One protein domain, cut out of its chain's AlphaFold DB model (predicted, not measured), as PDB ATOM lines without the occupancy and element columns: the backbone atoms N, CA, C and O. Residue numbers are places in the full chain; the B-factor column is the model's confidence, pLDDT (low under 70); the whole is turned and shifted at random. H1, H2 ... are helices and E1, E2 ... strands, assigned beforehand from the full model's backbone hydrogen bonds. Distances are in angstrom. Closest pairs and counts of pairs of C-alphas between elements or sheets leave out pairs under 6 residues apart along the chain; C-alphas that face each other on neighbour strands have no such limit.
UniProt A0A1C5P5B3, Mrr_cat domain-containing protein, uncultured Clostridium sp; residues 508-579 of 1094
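Overview. This is residues 508 to 579 of the 1094 residues of the protein "Mrr_cat domain-containing protein" of uncultured Clostridium sp (UniProt A0A1C5P5B3). A small rounded cluster of short helices has a tiny two-stranded hairpin on one side: H1 packs on both H2 and H3, with H3 running the same way as H1 at a shallow tilt and H2 set steeply to it. The hairpin E1 E2 lies by the later part of H3, and H4, after it, comes close to H2 without packing on any helix. The printed part has 72 residues, with the order H1 H2 H3 E1 E2 H4, and is mostly helix; the sheet E1 - E2 is antiparallel. It is compact, with a radius of gyration of the C-alphas of 11.3 A and spans of 32 by 24 by 20 A.

Arrangement. H1, residues 508 to 516, touches H2, residues 524 to 533, closest at the C-alphas of Trp 512 and Val 526, 6.3 A apart. H3, residues 537 to 549, touches H1 with residues 540 to 544 alone, closest at the C-alphas of Ser 515 and Ser 544, 7.0 A. H2 and H3 only just touch, with 3 pairs of C-alphas within 8 A, and only at the corner, closest at the C-alphas of Phe 533 and Val 540, 6.8 A. E1, residues 553 to 555, and E2, residues 561 to 563, form a hairpin; N 554 and O 562 are within hydrogen-bond range at 2.9 A. H4, residues 566 to 574, is close to but not clearly touching H2, the closest C-alphas, of Lys 532 and Leu 573, being 6.8 A apart. In H1, H2, H3 and H4 every O i to N i+4 pair is within hydrogen-bond range.

Along the chain. H1 begins at C-alpha 508 (142.581, 154.541, 142.647). H3, the longest helix, measures 18.1 A and H2 14.4 A. H4 ends at C-alpha 574 (151.508, 146.010, 159.711).

Size, cuts and confidence. The C-alphas farthest apart, of Ser 557 and Ser 578, are 33.5 A apart. The printed part has no cut and no long link. The model's pLDDT is under 70 at residue 521, residues 557 to 559 and residues 575 to 579.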
ATOM      1  N   VAL A 508     142.775 155.444 141.496       72.62
ATOM      2  CA  VAL A 508     142.581 154.541 142.647       72.62
ATOM      3  C   VAL A 508     142.188 155.313 143.903       72.62
ATOM      4  O   VAL A 508     141.395 154.832 144.710       72.62
ATOM      5  N   ILE A 509     142.710 156.536 144.041       74.62
ATOM      6  CA  ILE A 509     142.356 157.453 145.125       74.62
ATOM      7  C   ILE A 509     140.872 157.790 145.011       74.62
ATOM      8  O   ILE A 509     140.168 157.677 146.004       74.62
ATOM      9  N   THR A 510     140.384 158.115 143.810       73.50
ATOM     10  CA  THR A 510     138.966 158.401 143.542       73.50
ATOM     11  C   THR A 510     138.074 157.211 143.873       73.50
ATOM     12  O   THR A 510     137.066 157.372 144.550       73.50
ATOM     13  N   PHE A 511     138.476 155.999 143.487       75.31
ATOM     14  CA  PHE A 511     137.704 154.795 143.791       75.31
ATOM     15  C   PHE A 511     137.645 154.484 145.301       75.31
ATOM     16  O   PHE A 511     136.579 154.146 145.822       75.31
ATOM     17  N   TRP A 512     138.753 154.646 146.037       78.38
ATOM     18  CA  TRP A 512     138.762 154.531 147.506       78.38
ATOM     19  C   TRP A 512     137.966 155.642 148.188       78.38
ATOM     20  O   TRP A 512     137.251 155.373 149.151       78.38
ATOM     21  N   MET A 513     138.096 156.874 147.700       77.38
ATOM     22  CA  MET A 513     137.353 158.040 148.167       77.38
ATOM     23  C   MET A 513     135.853 157.783 148.084       77.38
ATOM     24  O   MET A 513     135.181 157.855 149.104       77.38
ATOM     25  N   GLU A 514     135.345 157.348 146.935       73.38
ATOM     26  CA  GLU A 514     133.931 156.992 146.769       73.38
ATOM     27  C   GLU A 514     133.528 155.785 147.625       73.38
ATOM     28  O   GLU A 514     132.522 155.817 148.336       73.38
ATOM     29  N   SER A 515     134.359 154.737 147.660       75.69
ATOM     30  CA  SER A 515     134.107 153.548 148.487       75.69
ATOM     31  C   SER A 515     133.972 153.873 149.978       75.69
ATOM     32  O   SER A 515     133.257 153.169 150.698       75.69
ATOM     33  N   LEU A 516     134.664 154.913 150.452       78.00
ATOM     34  CA  LEU A 516     134.651 155.391 151.836       78.00
ATOM     35  C   LEU A 516     133.814 156.664 152.032       78.00
ATOM     36  O   LEU A 516     133.731 157.140 153.166       78.00
ATOM     37  N   LYS A 517     133.203 157.193 150.964       74.25
ATOM     38  CA  LYS A 517     132.542 158.506 150.914       74.25
ATOM     39  C   LYS A 517     133.422 159.603 151.524       74.25
ATOM     40  O   LYS A 517     133.072 160.176 152.540       74.25
ATOM     41  N   ARG A 518     134.612 159.839 150.973       76.44
ATOM     42  CA  ARG A 518     135.554 160.891 151.401       76.44
ATOM     43  C   ARG A 518     135.885 161.757 150.195       76.44
ATOM     44  O   ARG A 518     136.145 161.213 149.133       76.44
ATOM     45  N   PHE A 519     135.918 163.078 150.354       72.12
ATOM     46  CA  PHE A 519     136.011 164.007 149.214       72.12
ATOM     47  C   PHE A 519     137.308 164.837 149.176       72.12
ATOM     48  O   PHE A 519     137.410 165.797 148.416       72.12
ATOM     49  N   ASP A 520     138.317 164.471 149.977       75.25
ATOM     50  CA  ASP A 520     139.647 165.095 149.962       75.25
ATOM     51  C   ASP A 520     140.669 164.205 149.237       75.25
ATOM     52  O   ASP A 520     141.071 163.151 149.731       75.25
ATOM     53  N   ALA A 521     141.166 164.661 148.084       67.06
ATOM     54  CA  ALA A 521     142.193 163.957 147.309       67.06
ATOM     55  C   ALA A 521     143.523 163.772 148.069       67.06
ATOM     56  O   ALA A 521     144.362 162.954 147.680       67.06
ATOM     57  N   ASN A 522     143.746 164.527 149.150       76.00
ATOM     58  CA  ASN A 522     144.924 164.413 149.998       76.00
ATOM     59  C   ASN A 522     144.738 163.554 151.248       76.00
ATOM     60  O   ASN A 522     145.691 163.453 152.031       76.00
ATOM     61  N   ASP A 523     143.589 162.897 151.385       83.62
ATOM     62  CA  ASP A 523     143.210 162.142 152.566       83.62
ATOM     63  C   ASP A 523     144.255 161.096 152.998       83.62
ATOM     64  O   ASP A 523     144.684 160.225 152.231       83.62
ATOM     65  N   LEU A 524     144.681 161.189 154.262       83.81
ATOM     66  CA  LEU A 524     145.757 160.362 154.810       83.81
ATOM     67  C   LEU A 524     145.357 158.880 154.922       83.81
ATOM     68  O   LEU A 524     146.197 158.010 154.695       83.81
ATOM     69  N   LEU A 525     144.090 158.595 155.250       84.62
ATOM     70  CA  LEU A 525     143.560 157.233 155.356       84.62
ATOM     71  C   LEU A 525     143.526 156.578 153.973       84.62
ATOM     72  O   LEU A 525     144.026 155.465 153.809       84.62
ATOM     73  N   VAL A 526     143.002 157.289 152.971       83.81
ATOM     74  CA  VAL A 526     142.961 156.802 151.583       83.81
ATOM     75  C   VAL A 526     144.372 156.523 151.070       83.81
ATOM     76  O   VAL A 526     144.627 155.443 150.541       83.81
ATOM     77  N   LYS A 527     145.328 157.434 151.295       83.31
ATOM     78  CA  LYS A 527     146.733 157.230 150.897       83.31
ATOM     79  C   LYS A 527     147.358 155.989 151.541       83.31
ATOM     80  O   LYS A 527     148.072 155.254 150.860       83.31
ATOM     81  N   GLN A 528     147.085 155.732 152.823       83.69
ATOM     82  CA  GLN A 528     147.566 154.530 153.516       83.69
ATOM     83  C   GLN A 528     146.966 153.245 152.930       83.69
ATOM     84  O   GLN A 528     147.687 152.267 152.735       83.69
ATOM     85  N   LEU A 529     145.669 153.254 152.614       83.50
ATOM     86  CA  LEU A 529     144.969 152.109 152.031       83.50
ATOM     87  C   LEU A 529     145.438 151.809 150.603       83.50
ATOM     88  O   LEU A 529     145.749 150.658 150.306       83.50
ATOM     89  N   VAL A 530     145.586 152.838 149.761       81.81
ATOM     90  CA  VAL A 530     146.138 152.717 148.400       81.81
ATOM     91  C   VAL A 530     147.546 152.124 148.435       81.81
ATOM     92  O   VAL A 530     147.839 151.181 147.704       81.81
ATOM     93  N   HIS A 531     148.415 152.630 149.319       79.25
ATOM     94  CA  HIS A 531     149.784 152.123 149.444       79.25
ATOM     95  C   HIS A 531     149.831 150.652 149.886       79.25
ATOM     96  O   HIS A 531     150.737 149.921 149.492       79.25
ATOM     97  N   LYS A 532     148.866 150.214 150.705       77.75
ATOM     98  CA  LYS A 532     148.837 148.861 151.267       77.75
ATOM     99  C   LYS A 532     148.195 147.820 150.348       77.75
ATOM    100  O   LYS A 532     148.707 146.708 150.269       77.75
ATOM    101  N   PHE A 533     147.066 148.152 149.724       74.69
ATOM    102  CA  PHE A 533     146.180 147.181 149.068       74.69
ATOM    103  C   PHE A 533     146.120 147.311 147.540       74.69
ATOM    104  O   PHE A 533     145.474 146.489 146.899       74.69
ATOM    105  N   GLY A 534     146.823 148.283 146.951       70.31
ATOM    106  CA  GLY A 534     146.958 148.414 145.500       70.31
ATOM    107  C   GLY A 534     145.732 149.007 144.799       70.31
ATOM    108  O   GLY A 534     144.915 149.704 145.405       70.31
ATOM    109  N   ASP A 535     145.651 148.755 143.493       72.12
ATOM    110  CA  ASP A 535     144.778 149.414 142.516       72.12
ATOM    111  C   ASP A 535     143.828 148.462 141.767       72.12
ATOM    112  O   ASP A 535     143.194 148.850 140.780       72.12
ATOM    113  N   ASN A 536     143.695 147.218 142.240       75.75
ATOM    114  CA  ASN A 536     142.746 146.249 141.700       75.75
ATOM    115  C   ASN A 536     141.331 146.501 142.269       75.75
ATOM    116  O   ASN A 536     141.149 146.354 143.480       75.75
ATOM    117  N   PRO A 537     140.315 146.814 141.434       75.62
ATOM    118  CA  PRO A 537     138.958 147.104 141.903       75.62
ATOM    119  C   PRO A 537     138.375 146.033 142.834       75.62
ATOM    120  O   PRO A 537     137.830 146.363 143.884       75.62
ATOM    121  N   LEU A 538     138.538 144.747 142.495       78.06
ATOM    122  CA  LEU A 538     138.015 143.643 143.304       78.06
ATOM    123  C   LEU A 538     138.682 143.581 144.683       78.06
ATOM    124  O   LEU A 538     138.007 143.339 145.682       78.06
ATOM    125  N   GLU A 539     140.001 143.770 144.745       77.00
ATOM    126  CA  GLU A 539     140.728 143.756 146.018       77.00
ATOM    127  C   GLU A 539     140.329 144.956 146.882       77.00
ATOM    128  O   GLU A 539     140.052 144.777 148.068       77.00
ATOM    129  N   VAL A 540     140.198 146.143 146.281       77.62
ATOM    130  CA  VAL A 540     139.744 147.354 146.979       77.62
ATOM    131  C   VAL A 540     138.342 147.168 147.560       77.62
ATOM    132  O   VAL A 540     138.152 147.413 148.753       77.62
ATOM    133  N   THR A 541     137.379 146.671 146.775       77.75
ATOM    134  CA  THR A 541     136.022 146.383 147.267       77.75
ATOM    135  C   THR A 541     136.050 145.373 148.414       77.75
ATOM    136  O   THR A 541     135.479 145.623 149.473       77.75
ATOM    137  N   MET A 542     136.791 144.270 148.270       78.56
ATOM    138  CA  MET A 542     136.864 143.233 149.306       78.56
ATOM    139  C   MET A 542     137.484 143.736 150.615       78.56
ATOM    140  O   MET A 542     137.021 143.353 151.693       78.56
ATOM    141  N   VAL A 543     138.515 144.583 150.541       79.88
ATOM    142  CA  VAL A 543     139.138 145.187 151.728       79.88
ATOM    143  C   VAL A 543     138.209 146.218 152.359       79.88
ATOM    144  O   VAL A 543     138.029 146.200 153.574       79.88
ATOM    145  N   SER A 544     137.603 147.093 151.555       79.75
ATOM    146  CA  SER A 544     136.643 148.098 152.022       79.75
ATOM    147  C   SER A 544     135.503 147.444 152.806       79.75
ATOM    148  O   SER A 544     135.253 147.812 153.956       79.75
ATOM    149  N   ASP A 545     134.897 146.396 152.246       77.44
ATOM    150  CA  ASP A 545     133.838 145.622 152.897       77.44
ATOM    151  C   ASP A 545     134.312 144.997 154.204       77.44
ATOM    152  O   ASP A 545     133.664 145.151 155.239       77.44
ATOM    153  N   TYR A 546     135.475 144.340 154.182       78.31
ATOM    154  CA  TYR A 546     136.054 143.722 155.370       78.31
ATOM    155  C   TYR A 546     136.251 144.736 156.507       78.31
ATOM    156  O   TYR A 546     135.913 144.446 157.660       78.31
ATOM    157  N   LEU A 547     136.767 145.927 156.192       80.69
ATOM    158  CA  LEU A 547     137.011 146.990 157.167       80.69
ATOM    159  C   LEU A 547     135.707 147.540 157.769       80.69
ATOM    160  O   LEU A 547     135.646 147.771 158.982       80.69
ATOM    161  N   LYS A 548     134.667 147.722 156.947       79.31
ATOM    162  CA  LYS A 548     133.339 148.193 157.374       79.31
ATOM    163  C   LYS A 548     132.622 147.151 158.240       79.31
ATOM    164  O   LYS A 548     132.172 147.461 159.340       79.31
ATOM    165  N   GLN A 549     132.579 145.899 157.784       74.81
ATOM    166  CA  GLN A 549     131.861 144.793 158.439       74.81
ATOM    167  C   GLN A 549     132.455 144.415 159.801       74.81
ATOM    168  O   GLN A 549     131.740 143.986 160.702       74.81
ATOM    169  N   ASN A 550     133.765 144.587 159.986       74.31
ATOM    170  CA  ASN A 550     134.440 144.264 161.245       74.31
ATOM    171  C   ASN A 550     134.519 145.439 162.227       74.31
ATOM    172  O   ASN A 550     135.269 145.361 163.207       74.31
ATOM    173  N   LEU A 551     133.766 146.520 161.969       78.12
ATOM    174  CA  LEU A 551     133.762 147.748 162.771       78.12
ATOM    175  C   LEU A 551     135.176 148.319 162.963       78.12
ATOM    176  O   LEU A 551     135.508 148.894 163.999       78.12
ATOM    177  N   ILE A 552     136.052 148.117 161.975       82.81
ATOM    178  CA  ILE A 552     137.365 148.764 161.942       82.81
ATOM    179  C   ILE A 552     137.175 150.186 161.430       82.81
ATOM    180  O   ILE A 552     137.755 151.122 161.984       82.81
ATOM    181  N   LEU A 553     136.305 150.335 160.428       84.19
ATOM    182  CA  LEU A 553     135.730 151.604 160.024       84.19
ATOM    183  C   LEU A 553     134.309 151.747 160.585       84.19
ATOM    184  O   LEU A 553     133.567 150.769 160.652       84.19
ATOM    185  N   ALA A 554     133.924 152.967 160.951       80.94
ATOM    186  CA  ALA A 554     132.549 153.325 161.288       80.94
ATOM    187  C   ALA A 554     132.110 154.552 160.486       80.94
ATOM    188  O   ALA A 554     132.930 155.405 160.133       80.94
ATOM    189  N   GLN A 555     130.813 154.618 160.204       78.50
ATOM    190  CA  GLN A 555     130.200 155.705 159.454       78.50
ATOM    191  C   GLN A 555     129.796 156.850 160.393       78.50
ATOM    192  O   GLN A 555     129.194 156.605 161.442       78.50
ATOM    193  N   HIS A 556     130.110 158.092 160.021       72.88
ATOM    194  CA  HIS A 556     129.679 159.294 160.743       72.88
ATOM    195  C   HIS A 556     128.344 159.840 160.186       72.88
ATOM    196  O   HIS A 556     127.792 159.310 159.220       72.88
ATOM    197  N   SER A 557     127.787 160.891 160.796       59.88
ATOM    198  CA  SER A 557     126.481 161.477 160.427       59.88
ATOM    199  C   SER A 557     126.389 162.007 158.988       59.88
ATOM    200  O   SER A 557     125.290 162.135 158.463       59.88
ATOM    201  N   ASN A 558     127.524 162.295 158.353       62.25
ATOM    202  CA  ASN A 558     127.657 162.756 156.968       62.25
ATOM    203  C   ASN A 558     127.948 161.611 155.976       62.25
ATOM    204  O   ASN A 558     128.431 161.856 154.879       62.25
ATOM    205  N   GLU A 559     127.683 160.364 156.370       68.19
ATOM    206  CA  GLU A 559     127.914 159.140 155.592       68.19
ATOM    207  C   GLU A 559     129.382 158.762 155.319       68.19
ATOM    208  O   GLU A 559     129.625 157.685 154.766       68.19
ATOM    209  N   GLU A 560     130.347 159.577 155.740       79.00
ATOM    210  CA  GLU A 560     131.776 159.320 155.555       79.00
ATOM    211  C   GLU A 560     132.294 158.239 156.524       79.00
ATOM    212  O   GLU A 560     131.887 158.167 157.691       79.00
ATOM    213  N   TRP A 561     133.229 157.405 156.058       82.06
ATOM    214  CA  TRP A 561     133.810 156.308 156.839       82.06
ATOM    215  C   TRP A 561     135.167 156.673 157.450       82.06
ATOM    216  O   TRP A 561     136.073 157.151 156.762       82.06
ATOM    217  N   TYR A 562     135.335 156.382 158.744       84.69
ATOM    218  CA  TYR A 562     136.529 156.704 159.536       84.69
ATOM    219  C   TYR A 562     137.038 155.510 160.335       84.69
ATOM    220  O   TYR A 562     136.264 154.631 160.702       84.69
ATOM    221  N   VAL A 563     138.332 155.508 160.673       86.12
ATOM    222  CA  VAL A 563     138.938 154.498 161.557       86.12
ATOM    223  C   VAL A 563     138.343 154.596 162.959       86.12
ATOM    224  O   VAL A 563     138.644 155.520 163.713       86.12
ATOM    225  N   TYR A 564     137.528 153.605 163.306       86.62
ATOM    226  CA  TYR A 564     136.931 153.435 164.624       86.62
ATOM    227  C   TYR A 564     137.870 152.663 165.556       86.62
ATOM    228  O   TYR A 564     138.152 153.105 166.668       86.62
ATOM    229  N   ASN A 565     138.431 151.542 165.082       84.69
ATOM    230  CA  ASN A 565     139.352 150.712 165.861       84.69
ATOM    231  C   ASN A 565     140.799 150.884 165.377       84.69
ATOM    232  O   ASN A 565     141.254 150.184 164.467       84.69
ATOM    233  N   LYS A 566     141.525 151.821 165.998       84.81
ATOM    234  CA  LYS A 566     142.905 152.170 165.620       84.81
ATOM    235  C   LYS A 566     143.884 151.002 165.760       84.81
ATOM    236  O   LYS A 566     144.742 150.849 164.896       84.81
ATOM    237  N   ASP A 567     143.737 150.167 166.787       81.50
ATOM    238  CA  ASP A 567     144.649 149.042 167.034       81.50
ATOM    239  C   ASP A 567     144.493 147.954 165.968       81.50
ATOM    240  O   ASP A 567     145.472 147.537 165.351       81.50
ATOM    241  N   LYS A 568     143.250 147.544 165.673       80.19
ATOM    242  CA  LYS A 568     142.974 146.587 164.589       80.19
ATOM    243  C   LYS A 568     143.388 147.140 163.227       80.19
ATOM    244  O   LYS A 568     143.946 146.402 162.421       80.19
ATOM    245  N   PHE A 569     143.143 148.428 162.978       83.25
ATOM    246  CA  PHE A 569     143.552 149.077 161.735       83.25
ATOM    247  C   PHE A 569     145.081 149.103 161.576       83.25
ATOM    248  O   PHE A 569     145.597 148.737 160.524       83.25
ATOM    249  N   SER A 570     145.810 149.449 162.641       80.88
ATOM    250  CA  SER A 570     147.276 149.420 162.668       80.88
ATOM    251  C   SER A 570     147.822 148.010 162.429       80.88
ATOM    252  O   SER A 570     148.710 147.824 161.598       80.88
ATOM    253  N   ASN A 571     147.238 146.989 163.067       76.88
ATOM    254  CA  ASN A 571     147.618 145.591 162.836       76.88
ATOM    255  C   ASN A 571     147.451 145.189 161.366       76.88
ATOM    256  O   ASN A 571     148.345 144.566 160.806       76.88
ATOM    257  N   ILE A 572     146.368 145.613 160.713       77.00
ATOM    258  CA  ILE A 572     146.122 145.330 159.292       77.00
ATOM    259  C   ILE A 572     147.161 145.999 158.380       77.00
ATOM    260  O   ILE A 572     147.619 145.397 157.408       77.00
ATOM    261  N   LEU A 573     147.568 147.231 158.697       75.19
ATOM    262  CA  LEU A 573     148.632 147.914 157.960       75.19
ATOM    263  C   LEU A 573     150.006 147.253 158.176       75.19
ATOM    264  O   LEU A 573     150.821 147.246 157.251       75.19
ATOM    265  N   ASN A 574     150.242 146.653 159.346       72.75
ATOM    266  CA  ASN A 574     151.508 146.010 159.711       72.75
ATOM    267  C   ASN A 574     151.604 144.531 159.277       72.75
ATOM    268  O   ASN A 574     152.704 144.035 159.043       72.75
ATOM    269  N   GLU A 575     150.482 143.824 159.127       68.31
ATOM    270  CA  GLU A 575     150.434 142.436 158.651       68.31
ATOM    271  C   GLU A 575     150.778 142.323 157.159       68.31
ATOM    272  O   GLU A 575     150.438 143.186 156.348       68.31
ATOM    273  N   PHE A 576     151.432 141.236 156.748       56.97
ATOM    274  CA  PHE A 576     151.728 140.997 155.334       56.97
ATOM    275  C   PHE A 576     150.474 140.520 154.584       56.97
ATOM    276  O   PHE A 576     150.210 139.325 154.491       56.97
ATOM    277  N   PHE A 577     149.708 141.458 154.024       58.62
ATOM    278  CA  PHE A 577     148.648 141.176 153.056       58.62
ATOM    279  C   PHE A 577     149.236 141.170 151.644       58.62
ATOM    280  O   PHE A 577     149.530 142.229 151.103       58.62
ATOM    281  N   SER A 578     149.418 139.995 151.034       55.69
ATOM    282  CA  SER A 578     149.706 139.912 149.595       55.69
ATOM    283  C   SER A 578     148.648 139.071 148.882       55.69
ATOM    284  O   SER A 578     148.535 137.860 149.081       55.69
ATOM    285  N   GLY A 579     147.857 139.753 148.051       64.00
ATOM    286  CA  GLY A 579     146.902 139.167 147.117       64.00
ATOM    287  C   GLY A 579     145.552 138.733 147.702       64.00
ATOM    288  O   GLY A 579     145.411 138.386 148.880       64.00
TER     289      GLY A 579